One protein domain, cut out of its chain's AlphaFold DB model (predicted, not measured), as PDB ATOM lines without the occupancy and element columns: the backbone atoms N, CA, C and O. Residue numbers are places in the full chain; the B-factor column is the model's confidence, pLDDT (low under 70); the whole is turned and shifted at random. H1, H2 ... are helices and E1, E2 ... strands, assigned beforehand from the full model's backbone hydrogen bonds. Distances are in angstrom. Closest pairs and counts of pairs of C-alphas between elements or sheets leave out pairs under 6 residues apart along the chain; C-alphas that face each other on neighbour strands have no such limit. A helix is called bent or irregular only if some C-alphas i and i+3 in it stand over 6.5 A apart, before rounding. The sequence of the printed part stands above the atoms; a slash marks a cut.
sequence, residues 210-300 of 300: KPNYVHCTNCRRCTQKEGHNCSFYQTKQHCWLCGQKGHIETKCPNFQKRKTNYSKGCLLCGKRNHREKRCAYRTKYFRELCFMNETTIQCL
ATOM      1  N   LYS A 210      87.639  36.941 122.091       93.31
ATOM      2  CA  LYS A 210      88.746  37.769 121.607       93.31
ATOM      3  C   LYS A 210      88.220  38.906 120.716       93.31
ATOM      4  O   LYS A 210      87.235  38.709 119.995       93.31
ATOM      5  N   PRO A 211      88.871  40.079 120.713       91.81
ATOM      6  CA  PRO A 211      88.389  41.243 119.968       91.81
ATOM      7  C   PRO A 211      88.266  40.986 118.458       91.81
ATOM      8  O   PRO A 211      87.326  41.475 117.828       91.81
ATOM      9  N   ASN A 212      89.141  40.149 117.892       91.06
ATOM     10  CA  ASN A 212      89.139  39.767 116.477       91.06
ATOM     11  C   ASN A 212      88.099  38.691 116.104       91.06
ATOM     12  O   ASN A 212      88.003  38.318 114.936       91.06
ATOM     13  N   TYR A 213      87.324  38.177 117.065       94.06
ATOM     14  CA  TYR A 213      86.266  37.215 116.769       94.06
ATOM     15  C   TYR A 213      84.988  37.937 116.328       94.06
ATOM     16  O   TYR A 213      84.614  38.982 116.869       94.06
ATOM     17  N   VAL A 214      84.287  37.352 115.362       94.31
ATOM     18  CA  VAL A 214      82.997  37.821 114.838       94.31
ATOM     19  C   VAL A 214      81.948  36.729 115.012       94.31
ATOM     20  O   VAL A 214      82.269  35.543 115.009       94.31
ATOM     21  N   HIS A 215      80.688  37.107 115.240       93.50
ATOM     22  CA  HIS A 215      79.614  36.127 115.382       93.50
ATOM     23  C   HIS A 215      79.193  35.605 114.007       93.50
ATOM     24  O   HIS A 215      78.635  36.351 113.208       93.50
ATOM     25  N   CYS A 216      79.416  34.318 113.755       93.06
ATOM     26  CA  CYS A 216      78.925  33.647 112.564       93.06
ATOM     27  C   CYS A 216      77.501  33.139 112.814       93.06
ATOM     28  O   CYS A 216      77.276  32.284 113.674       93.06
ATOM     29  N   THR A 217      76.540  33.650 112.044       89.62
ATOM     30  CA  THR A 217      75.119  33.277 112.130       89.62
ATOM     31  C   THR A 217      74.894  31.807 111.785       89.62
ATOM     32  O   THR A 217      74.196  31.114 112.523       89.62
ATOM     33  N   ASN A 218      75.556  31.304 110.739       90.81
ATOM     34  CA  ASN A 218      75.459  29.910 110.294       90.81
ATOM     35  C   ASN A 218      75.992  28.930 111.341       90.81
ATOM     36  O   ASN A 218      75.406  27.878 111.579       90.81
ATOM     37  N   CYS A 219      77.103  29.275 111.991       91.38
ATOM     38  CA  CYS A 219      77.681  28.462 113.056       91.38
ATOM     39  C   CYS A 219      77.050  28.715 114.424       91.38
ATOM     40  O   CYS A 219      77.363  27.980 115.357       91.38
ATOM     41  N   ARG A 220      76.239  29.772 114.572       89.94
ATOM     42  CA  ARG A 220      75.691  30.251 115.850       89.94
ATOM     43  C   ARG A 220      76.763  30.387 116.945       89.94
ATOM     44  O   ARG A 220      76.497  30.103 118.117       89.94
ATOM     45  N   ARG A 221      77.980  30.799 116.565       91.25
ATOM     46  CA  ARG A 221      79.166  30.937 117.431       91.25
ATOM     47  C   ARG A 221      80.050  32.089 116.978       91.25
ATOM     48  O   ARG A 221      80.064  32.452 115.807       91.25
ATOM     49  N   CYS A 222      80.839  32.612 117.909       93.69
ATOM     50  CA  CYS A 222      81.937  33.509 117.579       93.69
ATOM     51  C   CYS A 222      83.127  32.723 117.041       93.69
ATOM     52  O   CYS A 222      83.576  31.769 117.673       93.69
ATOM     53  N   THR A 223      83.653  33.165 115.907       93.56
ATOM     54  CA  THR A 223      84.778  32.546 115.208       93.56
ATOM     55  C   THR A 223      85.779  33.614 114.787       93.56
ATOM     56  O   THR A 223      85.508  34.810 114.901       93.56
ATOM     57  N   GLN A 224      86.962  33.194 114.341       91.31
ATOM     58  CA  GLN A 224      87.921  34.116 113.735       91.31
ATOM     59  C   GLN A 224      87.313  34.739 112.474       91.31
ATOM     60  O   GLN A 224      86.553  34.079 111.767       91.31
ATOM     61  N   LYS A 225      87.635  36.011 112.214       86.00
ATOM     62  CA  LYS A 225      87.169  36.717 111.013       86.00
ATOM     63  C   LYS A 225      87.702  36.069 109.728       86.00
ATOM     64  O   LYS A 225      86.964  35.958 108.758       86.00
ATOM     65  N   GLU A 226      88.952  35.619 109.751       88.19
ATOM     66  CA  GLU A 226      89.654  35.028 108.609       88.19
ATOM     67  C   GLU A 226      89.815  33.512 108.786       88.19
ATOM     68  O   GLU A 226      89.870  33.010 109.911       88.19
ATOM     69  N   GLY A 227      89.845  32.766 107.676       87.00
ATOM     70  CA  GLY A 227      90.021  31.306 107.679       87.00
ATOM     71  C   GLY A 227      88.834  30.499 108.232       87.00
ATOM     72  O   GLY A 227      88.943  29.290 108.436       87.00
ATOM     73  N   HIS A 228      87.686  31.134 108.494       91.62
ATOM     74  CA  HIS A 228      86.513  30.449 109.027       91.62
ATOM     75  C   HIS A 228      85.740  29.683 107.946       91.62
ATOM     76  O   HIS A 228      85.027  30.269 107.136       91.62
ATOM     77  N   ASN A 229      85.793  28.352 108.009       93.62
ATOM     78  CA  ASN A 229      84.936  27.471 107.221       93.62
ATOM     79  C   ASN A 229      83.786  26.919 108.086       93.62
ATOM     80  O   ASN A 229      84.021  26.207 109.066       93.62
ATOM     81  N   CYS A 230      82.538  27.232 107.720       92.81
ATOM     82  CA  CYS A 230      81.358  26.810 108.477       92.81
ATOM     83  C   CYS A 230      81.192  25.288 108.538       92.81
ATOM     84  O   CYS A 230      80.929  24.768 109.622       92.81
ATOM     85  N   SER A 231      81.338  24.574 107.417       92.06
ATOM     86  CA  SER A 231      81.088  23.130 107.378       92.06
ATOM     87  C   SER A 231      82.069  22.394 108.281       92.06
ATOM     88  O   SER A 231      81.641  21.646 109.156       92.06
ATOM     89  N   PHE A 232      83.364  22.705 108.179       91.94
ATOM     90  CA  PHE A 232      84.383  22.130 109.053       91.94
ATOM     91  C   PHE A 232      84.152  22.495 110.522       91.94
ATOM     92  O   PHE A 232      84.171  21.625 111.393       91.94
ATOM     93  N   TYR A 233      83.891  23.772 110.818       90.81
ATOM     94  CA  TYR A 233      83.759  24.244 112.195       90.81
ATOM     95  C   TYR A 233      82.568  23.594 112.913       90.81
ATOM     96  O   TYR A 233      82.703  23.182 114.064       90.81
ATOM     97  N   GLN A 234      81.432  23.418 112.228       91.69
ATOM     98  CA  GLN A 234      80.259  22.728 112.778       91.69
ATOM     99  C   GLN A 234      80.564  21.272 113.177       91.69
ATOM    100  O   GLN A 234      80.060  20.826 114.205       91.69
ATOM    101  N   THR A 235      81.461  20.565 112.471       91.06
ATOM    102  CA  THR A 235      81.877  19.194 112.855       91.06
ATOM    103  C   THR A 235      82.679  19.133 114.160       91.06
ATOM    104  O   THR A 235      82.799  18.080 114.785       91.06
ATOM    105  N   LYS A 236      83.274  20.252 114.589       90.75
ATOM    106  CA  LYS A 236      84.092  20.319 115.809       90.75
ATOM    107  C   LYS A 236      83.347  20.934 116.993       90.75
ATOM    108  O   LYS A 236      83.852  20.864 118.115       90.75
ATOM    109  N   GLN A 237      82.174  21.521 116.767       90.12
ATOM    110  CA  GLN A 237      81.361  22.101 117.828       90.12
ATOM    111  C   GLN A 237      80.677  21.031 118.674       90.12
ATOM    112  O   GLN A 237      80.288  19.981 118.168       90.12
ATOM    113  N   HIS A 238      80.496  21.359 119.953       90.31
ATOM    114  CA  HIS A 238      79.579  20.660 120.844       90.31
ATOM    115  C   HIS A 238      78.234  21.387 120.830       90.31
ATOM    116  O   HIS A 238      78.173  22.610 121.041       90.31
ATOM    117  N   CYS A 239      77.175  20.625 120.586       90.19
ATOM    118  CA  CYS A 239      75.803  21.093 120.587       90.19
ATOM    119  C   CYS A 239      75.414  21.584 121.986       90.19
ATOM    120  O   CYS A 239      75.547  20.865 122.972       90.19
ATOM    121  N   TRP A 240      74.903  22.807 122.099       87.69
ATOM    122  CA  TRP A 240      74.438  23.355 123.376       87.69
ATOM    123  C   TRP A 240      73.135  22.739 123.871       87.69
ATOM    124  O   TRP A 240      72.729  23.044 124.984       87.69
ATOM    125  N   LEU A 241      72.463  21.912 123.074       88.69
ATOM    126  CA  LEU A 241      71.274  21.191 123.512       88.69
ATOM    127  C   LEU A 241      71.675  19.873 124.169       88.69
ATOM    128  O   LEU A 241      71.500  19.754 125.373       88.69
ATOM    129  N   CYS A 242      72.286  18.950 123.422       88.00
ATOM    130  CA  CYS A 242      72.609  17.603 123.907       88.00
ATOM    131  C   CYS A 242      74.065  17.380 124.348       88.00
ATOM    132  O   CYS A 242      74.404  16.277 124.754       88.00
ATOM    133  N   GLY A 243      74.954  18.363 124.198       87.88
ATOM    134  CA  GLY A 243      76.374  18.236 124.548       87.88
ATOM    135  C   GLY A 243      77.233  17.460 123.545       87.88
ATOM    136  O   GLY A 243      78.453  17.579 123.593       87.88
ATOM    137  N   GLN A 244      76.642  16.718 122.605       89.69
ATOM    138  CA  GLN A 244      77.390  15.902 121.644       89.69
ATOM    139  C   GLN A 244      78.150  16.753 120.617       89.69
ATOM    140  O   GLN A 244      77.704  17.828 120.203       89.69
ATOM    141  N   LYS A 245      79.309  16.245 120.187       92.31
ATOM    142  CA  LYS A 245      80.150  16.859 119.156       92.31
ATOM    143  C   LYS A 245      79.663  16.486 117.752       92.31
ATOM    144  O   LYS A 245      79.135  15.397 117.553       92.31
ATOM    145  N   GLY A 246      79.883  17.360 116.772       91.56
ATOM    146  CA  GLY A 246      79.671  17.044 115.351       91.56
ATOM    147  C   GLY A 246      78.488  17.746 114.695       91.56
ATOM    148  O   GLY A 246      78.322  17.647 113.482       91.56
ATOM    149  N   HIS A 247      77.678  18.473 115.463       90.69
ATOM    150  CA  HIS A 247      76.528  19.209 114.949       90.69
ATOM    151  C   HIS A 247      76.229  20.453 115.795       90.69
ATOM    152  O   HIS A 247      76.723  20.616 116.912       90.69
ATOM    153  N   ILE A 248      75.388  21.332 115.251       90.56
ATOM    154  CA  ILE A 248      74.884  22.530 115.934       90.56
ATOM    155  C   ILE A 248      73.444  22.336 116.399       90.56
ATOM    156  O   ILE A 248      72.757  21.417 115.961       90.56
ATOM    157  N   GLU A 249      72.959  23.251 117.237       89.06
ATOM    158  CA  GLU A 249      71.651  23.124 117.889       89.06
ATOM    159  C   GLU A 249      70.487  22.956 116.898       89.06
ATOM    160  O   GLU A 249      69.571  22.181 117.152       89.06
ATOM    161  N   THR A 250      70.537  23.622 115.740       87.31
ATOM    162  CA  THR A 250      69.491  23.528 114.702       87.31
ATOM    163  C   THR A 250      69.454  22.173 113.993       87.31
ATOM    164  O   THR A 250      68.452  21.836 113.371       87.31
ATOM    165  N   LYS A 251      70.532  21.386 114.090       88.69
ATOM    166  CA  LYS A 251      70.657  20.035 113.525       88.69
ATOM    167  C   LYS A 251      70.764  18.964 114.619       88.69
ATOM    168  O   LYS A 251      71.285  17.884 114.370       88.69
ATOM    169  N   CYS A 252      70.324  19.270 115.840       89.31
ATOM    170  CA  CYS A 252      70.434  18.357 116.973       89.31
ATOM    171  C   CYS A 252      69.435  17.193 116.844       89.31
ATOM    172  O   CYS A 252      68.232  17.438 116.960       89.31
ATOM    173  N   PRO A 253      69.880  15.931 116.687       86.81
ATOM    174  CA  PRO A 253      68.979  14.791 116.486       86.81
ATOM    175  C   PRO A 253      68.056  14.567 117.691       86.81
ATOM    176  O   PRO A 253      66.876  14.263 117.531       86.81
ATOM    177  N   ASN A 254      68.556  14.847 118.899       82.06
ATOM    178  CA  ASN A 254      67.790  14.745 120.145       82.06
ATOM    179  C   ASN A 254      66.705  15.827 120.283       82.06
ATOM    180  O   ASN A 254      65.890  15.767 121.194       82.06
ATOM    181  N   PHE A 255      66.690  16.832 119.402       78.62
ATOM    182  CA  PHE A 255      65.782  17.977 119.497       78.62
ATOM    183  C   PHE A 255      65.002  18.259 118.202       78.62
ATOM    184  O   PHE A 255      63.993  18.957 118.235       78.62
ATOM    185  N   GLN A 256      65.394  17.666 117.070       68.31
ATOM    186  CA  GLN A 256      64.728  17.815 115.767       68.31
ATOM    187  C   GLN A 256      63.264  17.354 115.757       68.31
ATOM    188  O   GLN A 256      62.464  17.886 114.992       68.31
ATOM    189  N   LYS A 257      62.887  16.402 116.622       58.91
ATOM    190  CA  LYS A 257      61.505  15.895 116.710       58.91
ATOM    191  C   LYS A 257      60.526  16.902 117.325       58.91
ATOM    192  O   LYS A 257      59.317  16.754 117.172       58.91
ATOM    193  N   ARG A 258      61.025  17.934 118.011       65.25
ATOM    194  CA  ARG A 258      60.210  18.981 118.636       65.25
ATOM    195  C   ARG A 258      60.235  20.195 117.708       65.25
ATOM    196  O   ARG A 258      61.199  20.953 117.724       65.25
ATOM    197  N   LYS A 259      59.214  20.352 116.851       56.59
ATOM    198  CA  LYS A 259      59.067  21.518 115.955       56.59
ATOM    199  C   LYS A 259      59.253  22.798 116.777       56.59
ATOM    200  O   LYS A 259      58.409  23.126 117.605       56.59
ATOM    201  N   THR A 260      60.368  23.499 116.583       64.38
ATOM    202  CA  THR A 260      60.592  24.795 117.227       64.38
ATOM    203  C   THR A 260      60.254  25.901 116.252       64.38
ATOM    204  O   THR A 260      60.741  25.923 115.125       64.38
ATOM    205  N   ASN A 261      59.430  26.847 116.695       67.25
ATOM    206  CA  ASN A 261      59.023  27.991 115.877       67.25
ATOM    207  C   ASN A 261      60.110  29.083 115.818       67.25
ATOM    208  O   ASN A 261      59.895  30.154 115.253       67.25
ATOM    209  N   TYR A 262      61.281  28.845 116.418       79.38
ATOM    210  CA  TYR A 262      62.314  29.856 116.614       79.38
ATOM    211  C   TYR A 262      63.549  29.546 115.770       79.38
ATOM    212  O   TYR A 262      64.297  28.621 116.057       79.38
ATOM    213  N   SER A 263      63.819  30.366 114.755       71.06
ATOM    214  CA  SER A 263      65.052  30.285 113.953       71.06
ATOM    215  C   SER A 263      66.170  31.205 114.469       71.06
ATOM    216  O   SER A 263      67.346  31.011 114.157       71.06
ATOM    217  N   LYS A 264      65.820  32.193 115.303       75.25
ATOM    218  CA  LYS A 264      66.721  33.207 115.876       75.25
ATOM    219  C   LYS A 264      66.576  33.251 117.399       75.25
ATOM    220  O   LYS A 264      65.505  32.981 117.925       75.25
ATOM    221  N   GLY A 265      67.643  33.643 118.096       83.00
ATOM    222  CA  GLY A 265      67.666  33.651 119.565       83.00
ATOM    223  C   GLY A 265      67.748  32.241 120.155       83.00
ATOM    224  O   GLY A 265      68.197  31.316 119.479       83.00
ATOM    225  N   CYS A 266      67.349  32.085 121.414       87.75
ATOM    226  CA  CYS A 266      67.302  30.801 122.105       87.75
ATOM    227  C   CYS A 266      66.294  29.849 121.438       87.75
ATOM    228  O   CYS A 266      65.105  30.156 121.386       87.75
ATOM    229  N   LEU A 267      66.733  28.666 121.001       88.19
ATOM    230  CA  LEU A 267      65.840  27.667 120.388       88.19
ATOM    231  C   LEU A 267      64.804  27.070 121.355       88.19
ATOM    232  O   LEU A 267      63.839  26.462 120.909       88.19
ATOM    233  N   LEU A 268      64.984  27.253 122.665       88.06
ATOM    234  CA  LEU A 268      64.081  26.722 123.688       88.06
ATOM    235  C   LEU A 268      62.922  27.671 124.025       88.06
ATOM    236  O   LEU A 268      61.870  27.212 124.449       88.06
ATOM    237  N   CYS A 269      63.106  28.988 123.875       88.62
ATOM    238  CA  CYS A 269      62.102  29.978 124.294       88.62
ATOM    239  C   CYS A 269      61.956  31.203 123.377       88.62
ATOM    240  O   CYS A 269      61.182  32.103 123.687       88.62
ATOM    241  N   GLY A 270      62.737  31.301 122.300       86.19
ATOM    242  CA  GLY A 270      62.691  32.399 121.329       86.19
ATOM    243  C   GLY A 270      63.343  33.715 121.768       86.19
ATOM    244  O   GLY A 270      63.593  34.586 120.932       86.19
ATOM    245  N   LYS A 271      63.674  33.889 123.056       86.62
ATOM    246  CA  LYS A 271      64.282  35.132 123.564       86.62
ATOM    247  C   LYS A 271      65.693  35.347 123.000       86.62
ATOM    248  O   LYS A 271      66.450  34.402 122.786       86.62
ATOM    249  N   ARG A 272      66.071  36.612 122.779       83.44
ATOM    250  CA  ARG A 272      67.371  37.007 122.189       83.44
ATOM    251  C   ARG A 272      68.430  37.436 123.209       83.44
ATOM    252  O   ARG A 272      69.572  37.659 122.828       83.44
ATOM    253  N   ASN A 273      68.061  37.569 124.481       79.56
ATOM    254  CA  ASN A 273      68.956  38.042 125.540       79.56
ATOM    255  C   ASN A 273      69.899  36.958 126.089       79.56
ATOM    256  O   ASN A 273      70.882  37.296 126.737       79.56
ATOM    257  N   HIS A 274      69.612  35.682 125.824       81.25
ATOM    258  CA  HIS A 274      70.410  34.539 126.262       81.25
ATOM    259  C   HIS A 274      70.373  33.414 125.216       81.25
ATOM    260  O   HIS A 274      69.682  33.499 124.195       81.25
ATOM    261  N   ARG A 275      71.121  32.340 125.481       85.12
ATOM    262  CA  ARG A 275      71.227  31.150 124.625       85.12
ATOM    263  C   ARG A 275      70.855  29.872 125.360       85.12
ATOM    264  O   ARG A 275      70.611  29.878 126.557       85.12
ATOM    265  N   GLU A 276      70.805  28.771 124.625       86.94
ATOM    266  CA  GLU A 276      70.278  27.470 125.053       86.94
ATOM    267  C   GLU A 276      70.891  26.961 126.367       86.94
ATOM    268  O   GLU A 276      70.192  26.317 127.143       86.94
ATOM    269  N   LYS A 277      72.162  27.288 126.642       84.25
ATOM    270  CA  LYS A 277      72.863  26.934 127.889       84.25
ATOM    271  C   LYS A 277      72.359  27.664 129.134       84.25
ATOM    272  O   LYS A 277      72.465  27.131 130.225       84.25
ATOM    273  N   ARG A 278      71.852  28.886 128.981       83.00
ATOM    274  CA  ARG A 278      71.408  29.763 130.082       83.00
ATOM    275  C   ARG A 278      69.892  29.972 130.067       83.00
ATOM    276  O   ARG A 278      69.383  30.942 130.615       83.00
ATOM    277  N   CYS A 279      69.164  29.102 129.369       87.88
ATOM    278  CA  CYS A 279      67.716  29.202 129.268       87.88
ATOM    279  C   CYS A 279      67.050  28.571 130.486       87.88
ATOM    280  O   CYS A 279      67.241  27.387 130.738       87.88
ATOM    281  N   ALA A 280      66.185  29.316 131.174       88.75
ATOM    282  CA  ALA A 280      65.405  28.786 132.293       88.75
ATOM    283  C   ALA A 280      64.488  27.614 131.887       88.75
ATOM    284  O   ALA A 280      64.193  26.745 132.696       88.75
ATOM    285  N   TYR A 281      64.071  27.546 130.616       89.12
ATOM    286  CA  TYR A 281      63.276  26.425 130.107       89.12
ATOM    287  C   TYR A 281      64.102  25.163 129.843       89.12
ATOM    288  O   TYR A 281      63.519  24.130 129.536       89.12
ATOM    289  N   ARG A 282      65.437  25.213 129.947       89.38
ATOM    290  CA  ARG A 282      66.330  24.085 129.647       89.38
ATOM    291  C   ARG A 282      66.005  22.835 130.461       89.38
ATOM    292  O   ARG A 282      65.963  21.754 129.883       89.38
ATOM    293  N   THR A 283      65.679  22.997 131.740       88.44
ATOM    294  CA  THR A 283      65.309  21.903 132.654       88.44
ATOM    295  C   THR A 283      64.034  21.164 132.242       88.44
ATOM    296  O   THR A 283      63.839  20.024 132.648       88.44
ATOM    297  N   LYS A 284      63.182  21.763 131.394       87.00
ATOM    298  CA  LYS A 284      62.002  21.085 130.828       87.00
ATOM    299  C   LYS A 284      62.352  20.079 129.733       87.00
ATOM    300  O   LYS A 284      61.547  19.208 129.433       87.00
ATOM    301  N   TYR A 285      63.507  20.243 129.089       85.00
ATOM    302  CA  TYR A 285      63.916  19.446 127.928       85.00
ATOM    303  C   TYR A 285      65.099  18.531 128.233       85.00
ATOM    304  O   TYR A 285      65.280  17.527 127.551       85.00
ATOM    305  N   PHE A 286      65.914  18.885 129.225       87.88
ATOM    306  CA  PHE A 286      67.134  18.164 129.546       87.88
ATOM    307  C   PHE A 286      67.282  18.007 131.054       87.88
ATOM    308  O   PHE A 286      67.079  18.958 131.810       87.88
ATOM    309  N   ARG A 287      67.703  16.814 131.472       88.00
ATOM    310  CA  ARG A 287      68.272  16.572 132.793       88.00
ATOM    311  C   ARG A 287      69.783  16.715 132.675       88.00
ATOM    312  O   ARG A 287      70.419  16.004 131.899       88.00
ATOM    313  N   GLU A 288      70.340  17.650 133.430       87.12
ATOM    314  CA  GLU A 288      71.779  17.897 133.475       87.12
ATOM    315  C   GLU A 288      72.315  17.482 134.834       87.12
ATOM    316  O   GLU A 288      71.783  17.900 135.862       87.12
ATOM    317  N   LEU A 289      73.364  16.667 134.837       85.81
ATOM    318  CA  LEU A 289      74.085  16.303 136.046       85.81
ATOM    319  C   LEU A 289      75.498  16.866 135.933       85.81
ATOM    320  O   LEU A 289      76.233  16.537 135.002       85.81
ATOM    321  N   CYS A 290      75.847  17.755 136.861       80.56
ATOM    322  CA  CYS A 290      77.184  18.320 136.959       80.56
ATOM    323  C   CYS A 290      77.927  17.626 138.099       80.56
ATOM    324  O   CYS A 290      77.500  17.704 139.249       80.56
ATOM    325  N   PHE A 291      79.030  16.961 137.779       74.56
ATOM    326  CA  PHE A 291      79.912  16.337 138.754       74.56
ATOM    327  C   PHE A 291      81.358  16.650 138.373       74.56
ATOM    328  O   PHE A 291      81.744  16.449 137.227       74.56
ATOM    329  N   MET A 292      82.151  17.187 139.308       69.88
ATOM    330  CA  MET A 292      83.576  17.507 139.092       69.88
ATOM    331  C   MET A 292      83.852  18.347 137.824       69.88
ATOM    332  O   MET A 292      84.778  18.066 137.072       69.88
ATOM    333  N   ASN A 293      83.050  19.392 137.576       63.03
ATOM    334  CA  ASN A 293      83.105  20.247 136.372       63.03
ATOM    335  C   ASN A 293      82.812  19.541 135.033       63.03
ATOM    336  O   ASN A 293      82.917  20.169 133.972       63.03
ATOM    337  N   GLU A 294      82.381  18.284 135.062       70.06
ATOM    338  CA  GLU A 294      81.833  17.581 133.912       70.06
ATOM    339  C   GLU A 294      80.309  17.636 133.951       70.06
ATOM    340  O   GLU A 294      79.681  17.425 134.987       70.06
ATOM    341  N   THR A 295      79.693  17.956 132.814       80.50
ATOM    342  CA  THR A 295      78.235  18.011 132.690       80.50
ATOM    343  C   THR A 295      77.771  16.925 131.740       80.50
ATOM    344  O   THR A 295      78.061  16.982 130.542       80.50
ATOM    345  N   THR A 296      77.013  15.963 132.257       84.31
ATOM    346  CA  THR A 296      76.279  15.002 131.435       84.31
ATOM    347  C   THR A 296      74.878  15.538 131.168       84.31
ATOM    348  O   THR A 296      74.241  16.133 132.039       84.31
ATOM    349  N   ILE A 297      74.414  15.388 129.926       87.31
ATOM    350  CA  ILE A 297      73.133  15.932 129.472       87.31
ATOM    351  C   ILE A 297      72.291  14.787 128.922       87.31
ATOM    352  O   ILE A 297      72.635  14.187 127.903       87.31
ATOM    353  N   GLN A 298      71.164  14.524 129.572       84.44
ATOM    354  CA  GLN A 298      70.168  13.557 129.133       84.44
ATOM    355  C   GLN A 298      68.938  14.298 128.601       84.44
ATOM    356  O   GLN A 298      68.422  15.203 129.254       84.44
ATOM    357  N   CYS A 299      68.465  13.937 127.407       81.44
ATOM    358  CA  CYS A 299      67.223  14.486 126.861       81.44
ATOM    359  C   CYS A 299      66.016  13.829 127.542       81.44
ATOM    360  O   CYS A 299      65.983  12.603 127.647       81.44
ATOM    361  N   LEU A 300      65.056  14.648 127.984       79.50
ATOM    362  CA  LEU A 300      63.760  14.237 128.538       79.50
ATOM    363  C   LEU A 300      62.704  14.185 127.439       79.50
ATOM    364  O   LEU A 300      62.718  15.101 126.579       79.50
TER     365      LEU A 300
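What this domain is: This is residues 210 to 300 of the 300 residues of the protein "Uncharacterized protein, isoform B" of Drosophila erecta (UniProt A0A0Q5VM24). Little regular structure: two small strand hairpins, E1-E2 and E3-E4, lie at opposite ends, with the looped stretch 237 to 279 between them. Short helix H1 follows the first hairpin; H2 precedes the second. The printed part has 91 residues, 32 in named elements, ordered E1, E2, H1, H2, E3, E4; both two-stranded sheets are antiparallel, the class mixed. It is compact, radius of gyration of the C-alphas 13.7 A, spanning 38 by 34 by 23 A.

How they stand to each other: E3, residues 286 to 291, and E4, 294 to 299, form an antiparallel hairpin at 162 degrees; N 289 and O 296 are within hydrogen-bond range, 3.0 A. E1, 213 to 216, and E2, 221 to 224, form another at 132 degrees, with N 214 and O 223 at 2.9 A. H1, 230 to 236, is apart from H2, 280 to 284. O i to N i+4 pairs within range are 2 of 3 in H1 and 0 of 1 in H2, where O i to N i+3 gives 1 of 2. H2 is only just irregular: C-alphas 280 and 283 are 6.9 A apart.

Where its parts are: C-alpha 213 begins E1 at (86.266, 37.215, 116.769); C-alpha 299 ends E4 at (67.223, 14.486, 126.861). E3 measures 15.9 A, E4 16.5 A.

The domain as a whole: The farthest C-alphas, Glu 226 and Leu 300, are 38.7 A apart. The printed part has no cut. The H1 to H2 link is long. Residues 256 to 261 and 292 to 293 have pLDDT under 70.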